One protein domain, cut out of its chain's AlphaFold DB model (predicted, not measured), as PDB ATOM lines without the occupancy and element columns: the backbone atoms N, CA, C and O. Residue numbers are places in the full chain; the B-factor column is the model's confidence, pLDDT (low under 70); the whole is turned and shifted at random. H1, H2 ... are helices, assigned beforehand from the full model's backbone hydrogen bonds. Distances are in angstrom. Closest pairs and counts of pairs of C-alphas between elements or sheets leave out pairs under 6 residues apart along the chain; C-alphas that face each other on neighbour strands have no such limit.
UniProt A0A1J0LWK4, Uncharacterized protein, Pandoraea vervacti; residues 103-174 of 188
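AT A GLANCE: This is residues 103 to 174 of the 188 residues of an uncharacterized protein of Pandoraea vervacti (UniProt A0A1J0LWK4). This is a long, loosely closed helical hairpin: two long helices, H1 and H2, run opposite ways side by side, close together near the start of H1 and spread apart toward the link that joins them. At the other end residues 165 to 174, most of them in H2, stick out past the start of H1. The printed part has 72 residues with two named helices, H1 then H2, and no named strand; the class is all helix. It is extended, a rod spanning 63 by 20 by 15 A, with a radius of gyration of the C-alphas of 18.1 A.

HOW THE PARTS SIT: Start with the longest helix, H2, residues 140 to 172, and look from it to H1, residues 103 to 133. The two form a helical hairpin and run opposite ways at a shallow tilt of 24 degrees. They touch, H1 with residues 104 to 108 alone and H2 with residues 157 to 161 alone; the closest C-alphas are those of Ile 108 and Ser 157, 6.3 A apart. Their centres are 17.9 A apart. In H1 and H2 every O i to N i+4 pair is within hydrogen-bond range.

IN THESE COORDINATES: Find C-alpha 140 at (138.737, 163.503, 186.857); from there H2 runs 46.8 A to C-alpha 172 at (174.873, 138.537, 170.623). H1 begins at C-alpha 103, at (153.961, 140.368, 164.172), and runs 44.1 A to C-alpha 133.

THE WHOLE: The two C-alphas farthest apart, those of Phe 133 and Gln 174, are 63.5 A apart. The printed part has no cut, and the link from H1 to H2, with 6 residues between them, is short. Residues 130 to 135 and 138 to 145 stand free. The mean pLDDT of the printed part is 80.4; look for values under 70 at residue 103 and at residues 134 to 137.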
ATOM      1  N   ALA A 103     155.358 139.944 164.164       68.75
ATOM      2  CA  ALA A 103     153.961 140.368 164.172       68.75
ATOM      3  C   ALA A 103     153.471 140.913 165.533       68.75
ATOM      4  O   ALA A 103     152.786 141.934 165.524       68.75
ATOM      5  N   PRO A 104     153.845 140.353 166.706       72.25
ATOM      6  CA  PRO A 104     153.508 140.961 168.000       72.25
ATOM      7  C   PRO A 104     154.068 142.376 168.182       72.25
ATOM      8  O   PRO A 104     153.374 143.257 168.685       72.25
ATOM      9  N   LEU A 105     155.313 142.603 167.751       75.88
ATOM     10  CA  LEU A 105     155.975 143.904 167.849       75.88
ATOM     11  C   LEU A 105     155.300 144.933 166.929       75.88
ATOM     12  O   LEU A 105     155.016 146.055 167.344       75.88
ATOM     13  N   VAL A 106     154.977 144.515 165.705       74.19
ATOM     14  CA  VAL A 106     154.235 145.325 164.727       74.19
ATOM     15  C   VAL A 106     152.807 145.613 165.210       74.19
ATOM     16  O   VAL A 106     152.309 146.724 165.042       74.19
ATOM     17  N   GLY A 107     152.156 144.654 165.871       76.94
ATOM     18  CA  GLY A 107     150.832 144.835 166.467       76.94
ATOM     19  C   GLY A 107     150.813 145.933 167.530       76.94
ATOM     20  O   GLY A 107     149.941 146.796 167.494       76.94
ATOM     21  N   ILE A 108     151.807 145.953 168.425       81.38
ATOM     22  CA  ILE A 108     151.961 147.015 169.437       81.38
ATOM     23  C   ILE A 108     152.163 148.386 168.790       81.38
ATOM     24  O   ILE A 108     151.613 149.385 169.253       81.38
ATOM     25  N   PHE A 109     152.937 148.444 167.708       77.56
ATOM     26  CA  PHE A 109     153.123 149.687 166.971       77.56
ATOM     27  C   PHE A 109     151.789 150.216 166.424       77.56
ATOM     28  O   PHE A 109     151.439 151.370 166.671       77.56
ATOM     29  N   TYR A 110     150.997 149.372 165.754       77.31
ATOM     30  CA  TYR A 110     149.702 149.793 165.212       77.31
ATOM     31  C   TYR A 110     148.677 150.159 166.292       77.31
ATOM     32  O   TYR A 110     147.926 151.123 166.111       77.31
ATOM     33  N   THR A 111     148.642 149.448 167.425       82.00
ATOM     34  CA  THR A 111     147.754 149.822 168.541       82.00
ATOM     35  C   THR A 111     148.151 151.174 169.126       82.00
ATOM     36  O   THR A 111     147.279 152.013 169.352       82.00
ATOM     37  N   GLY A 112     149.453 151.428 169.285       80.00
ATOM     38  CA  GLY A 112     149.984 152.721 169.713       80.00
ATOM     39  C   GLY A 112     149.602 153.862 168.767       80.00
ATOM     40  O   GLY A 112     149.084 154.884 169.217       80.00
ATOM     41  N   VAL A 113     149.774 153.670 167.455       77.75
ATOM     42  CA  VAL A 113     149.376 154.657 166.432       77.75
ATOM     43  C   VAL A 113     147.871 154.933 166.483       77.75
ATOM     44  O   VAL A 113     147.459 156.092 166.485       77.75
ATOM     45  N   THR A 114     147.047 153.888 166.585       83.50
ATOM     46  CA  THR A 114     145.581 154.024 166.644       83.50
ATOM     47  C   THR A 114     145.149 154.829 167.869       83.50
ATOM     48  O   THR A 114     144.362 155.767 167.751       83.50
ATOM     49  N   ILE A 115     145.704 154.517 169.044       85.56
ATOM     50  CA  ILE A 115     145.389 155.230 170.288       85.56
ATOM     51  C   ILE A 115     145.862 156.684 170.219       85.56
ATOM     52  O   ILE A 115     145.141 157.577 170.657       85.56
ATOM     53  N   SER A 116     147.031 156.942 169.628       79.00
ATOM     54  CA  SER A 116     147.543 158.301 169.430       79.00
ATOM     55  C   SER A 116     146.629 159.135 168.523       79.00
ATOM     56  O   SER A 116     146.313 160.273 168.868       79.00
ATOM     57  N   LEU A 117     146.130 158.559 167.424       83.25
ATOM     58  CA  LEU A 117     145.169 159.221 166.536       83.25
ATOM     59  C   LEU A 117     143.841 159.520 167.246       83.25
ATOM     60  O   LEU A 117     143.323 160.631 167.134       83.25
ATOM     61  N   MET A 118     143.309 158.563 168.015       86.00
ATOM     62  CA  MET A 118     142.088 158.774 168.803       86.00
ATOM     63  C   MET A 118     142.276 159.862 169.865       86.00
ATOM     64  O   MET A 118     141.407 160.719 170.030       86.00
ATOM     65  N   ALA A 119     143.420 159.866 170.555       83.44
ATOM     66  CA  ALA A 119     143.751 160.888 171.541       83.44
ATOM     67  C   ALA A 119     143.875 162.275 170.893       83.44
ATOM     68  O   ALA A 119     143.311 163.236 171.411       83.44
ATOM     69  N   ALA A 120     144.538 162.382 169.738       75.81
ATOM     70  CA  ALA A 120     144.651 163.636 168.995       75.81
ATOM     71  C   ALA A 120     143.275 164.174 168.568       75.81
ATOM     72  O   ALA A 120     142.979 165.348 168.793       75.81
ATOM     73  N   ALA A 121     142.400 163.317 168.031       84.12
ATOM     74  CA  ALA A 121     141.033 163.697 167.669       84.12
ATOM     75  C   ALA A 121     140.220 164.166 168.890       84.12
ATOM     76  O   ALA A 121     139.509 165.169 168.817       84.12
ATOM     77  N   TYR A 122     140.359 163.483 170.029       83.56
ATOM     78  CA  TYR A 122     139.677 163.860 171.269       83.56
ATOM     79  C   TYR A 122     140.188 165.189 171.846       83.56
ATOM     80  O   TYR A 122     139.392 166.003 172.313       83.56
ATOM     81  N   VAL A 123     141.494 165.459 171.760       80.38
ATOM     82  CA  VAL A 123     142.078 166.754 172.151       80.38
ATOM     83  C   VAL A 123     141.534 167.887 171.279       80.38
ATOM     84  O   VAL A 123     141.141 168.924 171.811       80.38
ATOM     85  N   VAL A 124     141.442 167.687 169.960       82.81
ATOM     86  CA  VAL A 124     140.830 168.671 169.048       82.81
ATOM     87  C   VAL A 124     139.363 168.914 169.414       82.81
ATOM     88  O   VAL A 124     138.942 170.066 169.508       82.81
ATOM     89  N   PHE A 125     138.601 167.853 169.695       85.19
ATOM     90  CA  PHE A 125     137.216 167.968 170.155       85.19
ATOM     91  C   PHE A 125     137.097 168.797 171.446       85.19
ATOM     92  O   PHE A 125     136.264 169.702 171.518       85.19
ATOM     93  N   LEU A 126     137.952 168.542 172.442       80.81
ATOM     94  CA  LEU A 126     137.968 169.301 173.696       80.81
ATOM     95  C   LEU A 126     138.336 170.776 173.484       80.81
ATOM     96  O   LEU A 126     137.719 171.639 174.107       80.81
ATOM     97  N   LEU A 127     139.295 171.077 172.602       80.19
ATOM     98  CA  LEU A 127     139.689 172.452 172.269       80.19
ATOM     99  C   LEU A 127     138.540 173.234 171.625       80.19
ATOM    100  O   LEU A 127     138.259 174.361 172.033       80.19
ATOM    101  N   VAL A 128     137.842 172.625 170.663       84.19
ATOM    102  CA  VAL A 128     136.654 173.217 170.028       84.19
ATOM    103  C   VAL A 128     135.561 173.439 171.074       84.19
ATOM    104  O   VAL A 128     135.020 174.536 171.187       84.19
ATOM    105  N   HIS A 129     135.271 172.434 171.902       81.56
ATOM    106  CA  HIS A 129     134.250 172.561 172.940       81.56
ATOM    107  C   HIS A 129     134.588 173.664 173.959       81.56
ATOM    108  O   HIS A 129     133.705 174.410 174.383       81.56
ATOM    109  N   TRP A 130     135.863 173.804 174.328       78.50
ATOM    110  CA  TRP A 130     136.330 174.865 175.220       78.50
ATOM    111  C   TRP A 130     136.150 176.259 174.604       78.50
ATOM    112  O   TRP A 130     135.603 177.137 175.268       78.50
ATOM    113  N   LEU A 131     136.516 176.436 173.328       81.50
ATOM    114  CA  LEU A 131     136.387 177.707 172.602       81.50
ATOM    115  C   LEU A 131     134.932 178.181 172.449       81.50
ATOM    116  O   LEU A 131     134.681 179.380 172.516       81.50
ATOM    117  N   PHE A 132     133.980 177.263 172.242       84.69
ATOM    118  CA  PHE A 132     132.597 177.627 171.903       84.69
ATOM    119  C   PHE A 132     131.591 177.522 173.062       84.69
ATOM    120  O   PHE A 132     130.609 178.261 173.063       84.69
ATOM    121  N   PHE A 133     131.796 176.635 174.046       77.62
ATOM    122  CA  PHE A 133     130.759 176.309 175.044       77.62
ATOM    123  C   PHE A 133     131.100 176.707 176.489       77.62
ATOM    124  O   PHE A 133     130.244 176.572 177.364       77.62
ATOM    125  N   ASN A 134     132.314 177.219 176.750       67.00
ATOM    126  CA  ASN A 134     132.769 177.834 178.014       67.00
ATOM    127  C   ASN A 134     132.441 177.054 179.316       67.00
ATOM    128  O   ASN A 134     132.407 177.620 180.409       67.00
ATOM    129  N   ARG A 135     132.178 175.743 179.214       67.12
ATOM    130  CA  ARG A 135     131.854 174.837 180.325       67.12
ATOM    131  C   ARG A 135     132.625 173.527 180.160       67.12
ATOM    132  O   ARG A 135     132.217 172.684 179.360       67.12
ATOM    133  N   PRO A 136     133.742 173.335 180.879       65.19
ATOM    134  CA  PRO A 136     134.466 172.075 180.828       65.19
ATOM    135  C   PRO A 136     133.685 170.974 181.575       65.19
ATOM    136  O   PRO A 136     133.219 171.209 182.693       65.19
ATOM    137  N   PRO A 137     133.530 169.772 180.992       67.94
ATOM    138  CA  PRO A 137     132.976 168.623 181.705       67.94
ATOM    139  C   PRO A 137     133.920 168.148 182.826       67.94
ATOM    140  O   PRO A 137     135.135 168.334 182.759       67.94
ATOM    141  N   SER A 138     133.361 167.505 183.857       73.44
ATOM    142  CA  SER A 138     134.125 166.868 184.942       73.44
ATOM    143  C   SER A 138     135.083 165.810 184.378       73.44
ATOM    144  O   SER A 138     134.655 164.755 183.915       73.44
ATOM    145  N   GLY A 139     136.385 166.110 184.388       78.25
ATOM    146  CA  GLY A 139     137.407 165.295 183.722       78.25
ATOM    147  C   GLY A 139     138.083 164.244 184.605       78.25
ATOM    148  O   GLY A 139     138.785 163.383 184.084       78.25
ATOM    149  N   TRP A 140     137.894 164.270 185.927       78.50
ATOM    150  CA  TRP A 140     138.737 163.503 186.857       78.50
ATOM    151  C   TRP A 140     138.694 161.982 186.629       78.50
ATOM    152  O   TRP A 140     139.741 161.345 186.516       78.50
ATOM    153  N   THR A 141     137.499 161.404 186.481       75.62
ATOM    154  CA  THR A 141     137.330 159.963 186.227       75.62
ATOM    155  C   THR A 141     137.923 159.556 184.879       75.62
ATOM    156  O   THR A 141     138.649 158.567 184.799       75.62
ATOM    157  N   SER A 142     137.673 160.346 183.831       77.44
ATOM    158  CA  SER A 142     138.208 160.096 182.487       77.44
ATOM    159  C   SER A 142     139.735 160.209 182.428       77.44
ATOM    160  O   SER A 142     140.385 159.390 181.778       77.44
ATOM    161  N   VAL A 143     140.323 161.159 183.161       84.81
ATOM    162  CA  VAL A 143     141.774 161.355 183.242       84.81
ATOM    163  C   VAL A 143     142.427 160.187 183.974       84.81
ATOM    164  O   VAL A 143     143.372 159.603 183.449       84.81
ATOM    165  N   MET A 144     141.900 159.783 185.135       79.56
ATOM    166  CA  MET A 144     142.462 158.656 185.889       79.56
ATOM    167  C   MET A 144     142.362 157.335 185.121       79.56
ATOM    168  O   MET A 144     143.352 156.606 185.032       79.56
ATOM    169  N   ALA A 145     141.215 157.061 184.492       73.31
ATOM    170  CA  ALA A 145     141.047 155.888 183.638       73.31
ATOM    171  C   ALA A 145     142.029 155.895 182.452       73.31
ATOM    172  O   ALA A 145     142.643 154.869 182.156       73.31
ATOM    173  N   SER A 146     142.233 157.054 181.815       82.62
ATOM    174  CA  SER A 146     143.172 157.203 180.694       82.62
ATOM    175  C   SER A 146     144.618 156.964 181.123       82.62
ATOM    176  O   SER A 146     145.344 156.245 180.440       82.62
ATOM    177  N   ILE A 147     145.036 157.509 182.271       87.19
ATOM    178  CA  ILE A 147     146.394 157.323 182.802       87.19
ATOM    179  C   ILE A 147     146.665 155.843 183.078       87.19
ATOM    180  O   ILE A 147     147.707 155.330 182.676       87.19
ATOM    181  N   TRP A 148     145.736 155.143 183.733       81.50
ATOM    182  CA  TRP A 148     145.910 153.722 184.050       81.50
ATOM    183  C   TRP A 148     145.937 152.855 182.793       81.50
ATOM    184  O   TRP A 148     146.779 151.963 182.682       81.50
ATOM    185  N   LEU A 149     145.058 153.136 181.830       75.81
ATOM    186  CA  LEU A 149     144.997 152.394 180.573       75.81
ATOM    187  C   LEU A 149     146.264 152.601 179.740       75.81
ATOM    188  O   LEU A 149     146.882 151.625 179.311       75.81
ATOM    189  N   ILE A 150     146.689 153.853 179.550       84.31
ATOM    190  CA  ILE A 150     147.905 154.181 178.795       84.31
ATOM    191  C   ILE A 150     149.140 153.641 179.522       84.31
ATOM    192  O   ILE A 150     149.994 153.023 178.892       84.31
ATOM    193  N   GLY A 151     149.225 153.807 180.844       84.06
ATOM    194  CA  GLY A 151     150.333 153.293 181.650       84.06
ATOM    195  C   GLY A 151     150.452 151.769 181.582       84.06
ATOM    196  O   GLY A 151     151.544 151.245 181.351       84.06
ATOM    197  N   GLY A 152     149.331 151.053 181.702       75.12
ATOM    198  CA  GLY A 152     149.287 149.599 181.545       75.12
ATOM    199  C   GLY A 152     149.693 149.147 180.140       75.12
ATOM    200  O   GLY A 152     150.484 148.211 179.996       75.12
ATOM    201  N   LEU A 153     149.222 149.844 179.102       81.12
ATOM    202  CA  LEU A 153     149.593 149.556 177.718       81.12
ATOM    203  C   LEU A 153     151.083 149.803 177.453       81.12
ATOM    204  O   LEU A 153     151.730 148.978 176.807       81.12
ATOM    205  N   LEU A 154     151.646 150.900 177.965       86.38
ATOM    206  CA  LEU A 154     153.076 151.201 177.855       86.38
ATOM    207  C   LEU A 154     153.915 150.132 178.558       86.38
ATOM    208  O   LEU A 154     154.849 149.608 177.956       86.38
ATOM    209  N   MET A 155     153.551 149.744 179.784       83.69
ATOM    210  CA  MET A 155     154.233 148.660 180.500       83.69
ATOM    211  C   MET A 155     154.164 147.330 179.741       83.69
ATOM    212  O   MET A 155     155.175 146.638 179.628       83.69
ATOM    213  N   SER A 156     153.006 146.991 179.166       73.81
ATOM    214  CA  SER A 156     152.855 145.802 178.320       73.81
ATOM    215  C   SER A 156     153.744 145.875 177.072       73.81
ATOM    216  O   SER A 156     154.455 144.917 176.762       73.81
ATOM    217  N   SER A 157     153.770 147.032 176.409       82.56
ATOM    218  CA  SER A 157     154.574 147.285 175.208       82.56
ATOM    219  C   SER A 157     156.069 147.132 175.490       82.56
ATOM    220  O   SER A 157     156.771 146.416 174.774       82.56
ATOM    221  N   VAL A 158     156.549 147.733 176.582       87.56
ATOM    222  CA  VAL A 158     157.937 147.596 177.050       87.56
ATOM    223  C   VAL A 158     158.247 146.146 177.422       87.56
ATOM    224  O   VAL A 158     159.323 145.656 177.089       87.56
ATOM    225  N   GLY A 159     157.310 145.432 178.049       82.69
ATOM    226  CA  GLY A 159     157.457 144.008 178.348       82.69
ATOM    227  C   GLY A 159     157.705 143.167 177.094       82.69
ATOM    228  O   GLY A 159     158.627 142.352 177.073       82.69
ATOM    229  N   VAL A 160     156.946 143.405 176.020       81.25
ATOM    230  CA  VAL A 160     157.154 142.710 174.741       81.25
ATOM    231  C   VAL A 160     158.488 143.092 174.109       81.25
ATOM    232  O   VAL A 160     159.234 142.197 173.714       81.25
ATOM    233  N   ILE A 161     158.847 144.379 174.086       86.25
ATOM    234  CA  ILE A 161     160.175 144.822 173.625       86.25
ATOM    235  C   ILE A 161     161.283 144.111 174.417       86.25
ATOM    236  O   ILE A 161     162.243 143.627 173.823       86.25
ATOM    237  N   GLY A 162     161.131 143.975 175.736       87.12
ATOM    238  CA  GLY A 162     162.062 143.255 176.603       87.12
ATOM    239  C   GLY A 162     162.225 141.778 176.229       87.12
ATOM    240  O   GLY A 162     163.342 141.261 176.269       87.12
ATOM    241  N   ILE A 163     161.150 141.104 175.801       82.81
ATOM    242  CA  ILE A 163     161.217 139.720 175.301       82.81
ATOM    243  C   ILE A 163     162.069 139.651 174.029       82.81
ATOM    244  O   ILE A 163     162.973 138.818 173.955       82.81
ATOM    245  N   TYR A 164     161.834 140.533 173.053       83.94
ATOM    246  CA  TYR A 164     162.634 140.573 171.821       83.94
ATOM    247  C   TYR A 164     164.093 140.958 172.099       83.94
ATOM    248  O   TYR A 164     165.010 140.315 171.588       83.94
ATOM    249  N   LEU A 165     164.326 141.944 172.968       87.69
ATOM    250  CA  LEU A 165     165.667 142.373 173.362       87.69
ATOM    251  C   LEU A 165     166.440 141.248 174.062       87.69
ATOM    252  O   LEU A 165     167.626 141.067 173.799       87.69
ATOM    253  N   SER A 166     165.771 140.454 174.903       84.38
ATOM    254  CA  SER A 166     166.367 139.271 175.531       84.38
ATOM    255  C   SER A 166     166.872 138.272 174.486       84.38
ATOM    256  O   SER A 166     167.977 137.746 174.620       84.38
ATOM    257  N   LYS A 167     166.125 138.069 173.394       79.31
ATOM    258  CA  LYS A 167     166.561 137.194 172.294       79.31
ATOM    259  C   LYS A 167     167.769 137.750 171.559       79.31
ATOM    260  O   LYS A 167     168.752 137.036 171.401       79.31
ATOM    261  N   VAL A 168     167.746 139.036 171.208       85.19
ATOM    262  CA  VAL A 168     168.906 139.709 170.595       85.19
ATOM    263  C   VAL A 168     170.136 139.599 171.501       85.19
ATOM    264  O   VAL A 168     171.238 139.298 171.039       85.19
ATOM    265  N   PHE A 169     169.956 139.771 172.810       86.62
ATOM    266  CA  PHE A 169     171.023 139.630 173.794       86.62
ATOM    267  C   PHE A 169     171.578 138.200 173.863       86.62
ATOM    268  O   PHE A 169     172.794 138.017 173.971       86.62
ATOM    269  N   LEU A 170     170.723 137.177 173.777       83.69
ATOM    270  CA  LEU A 170     171.153 135.777 173.701       83.69
ATOM    271  C   LEU A 170     171.926 135.485 172.406       83.69
ATOM    272  O   LEU A 170     172.972 134.833 172.472       83.69
ATOM    273  N   GLU A 171     171.479 136.020 171.269       83.25
ATOM    274  CA  GLU A 171     172.154 135.892 169.969       83.25
ATOM    275  C   GLU A 171     173.539 136.551 169.981       83.25
ATOM    276  O   GLU A 171     174.533 135.955 169.554       83.25
ATOM    277  N   THR A 172     173.635 137.744 170.569       86.75
ATOM    278  CA  THR A 172     174.873 138.537 170.623       86.75
ATOM    279  C   THR A 172     175.943 137.896 171.511       86.75
ATOM    280  O   THR A 172     177.134 138.039 171.251       86.75
ATOM    281  N   LYS A 173     175.556 137.132 172.542       85.38
ATOM    282  CA  LYS A 173     176.509 136.480 173.464       85.38
ATOM    283  C   LYS A 173     177.406 135.422 172.820       85.38
ATOM    284  O   LYS A 173     178.414 135.078 173.429       85.38
ATOM    285  N   GLN A 174     177.024 134.841 171.680       79.31
ATOM    286  CA  GLN A 174     177.858 133.907 170.903       79.31
ATOM    287  C   GLN A 174     178.503 132.726 171.697       79.31
ATOM    288  O   GLN A 174     179.511 132.163 171.285       79.31
TER     289      GLN A 174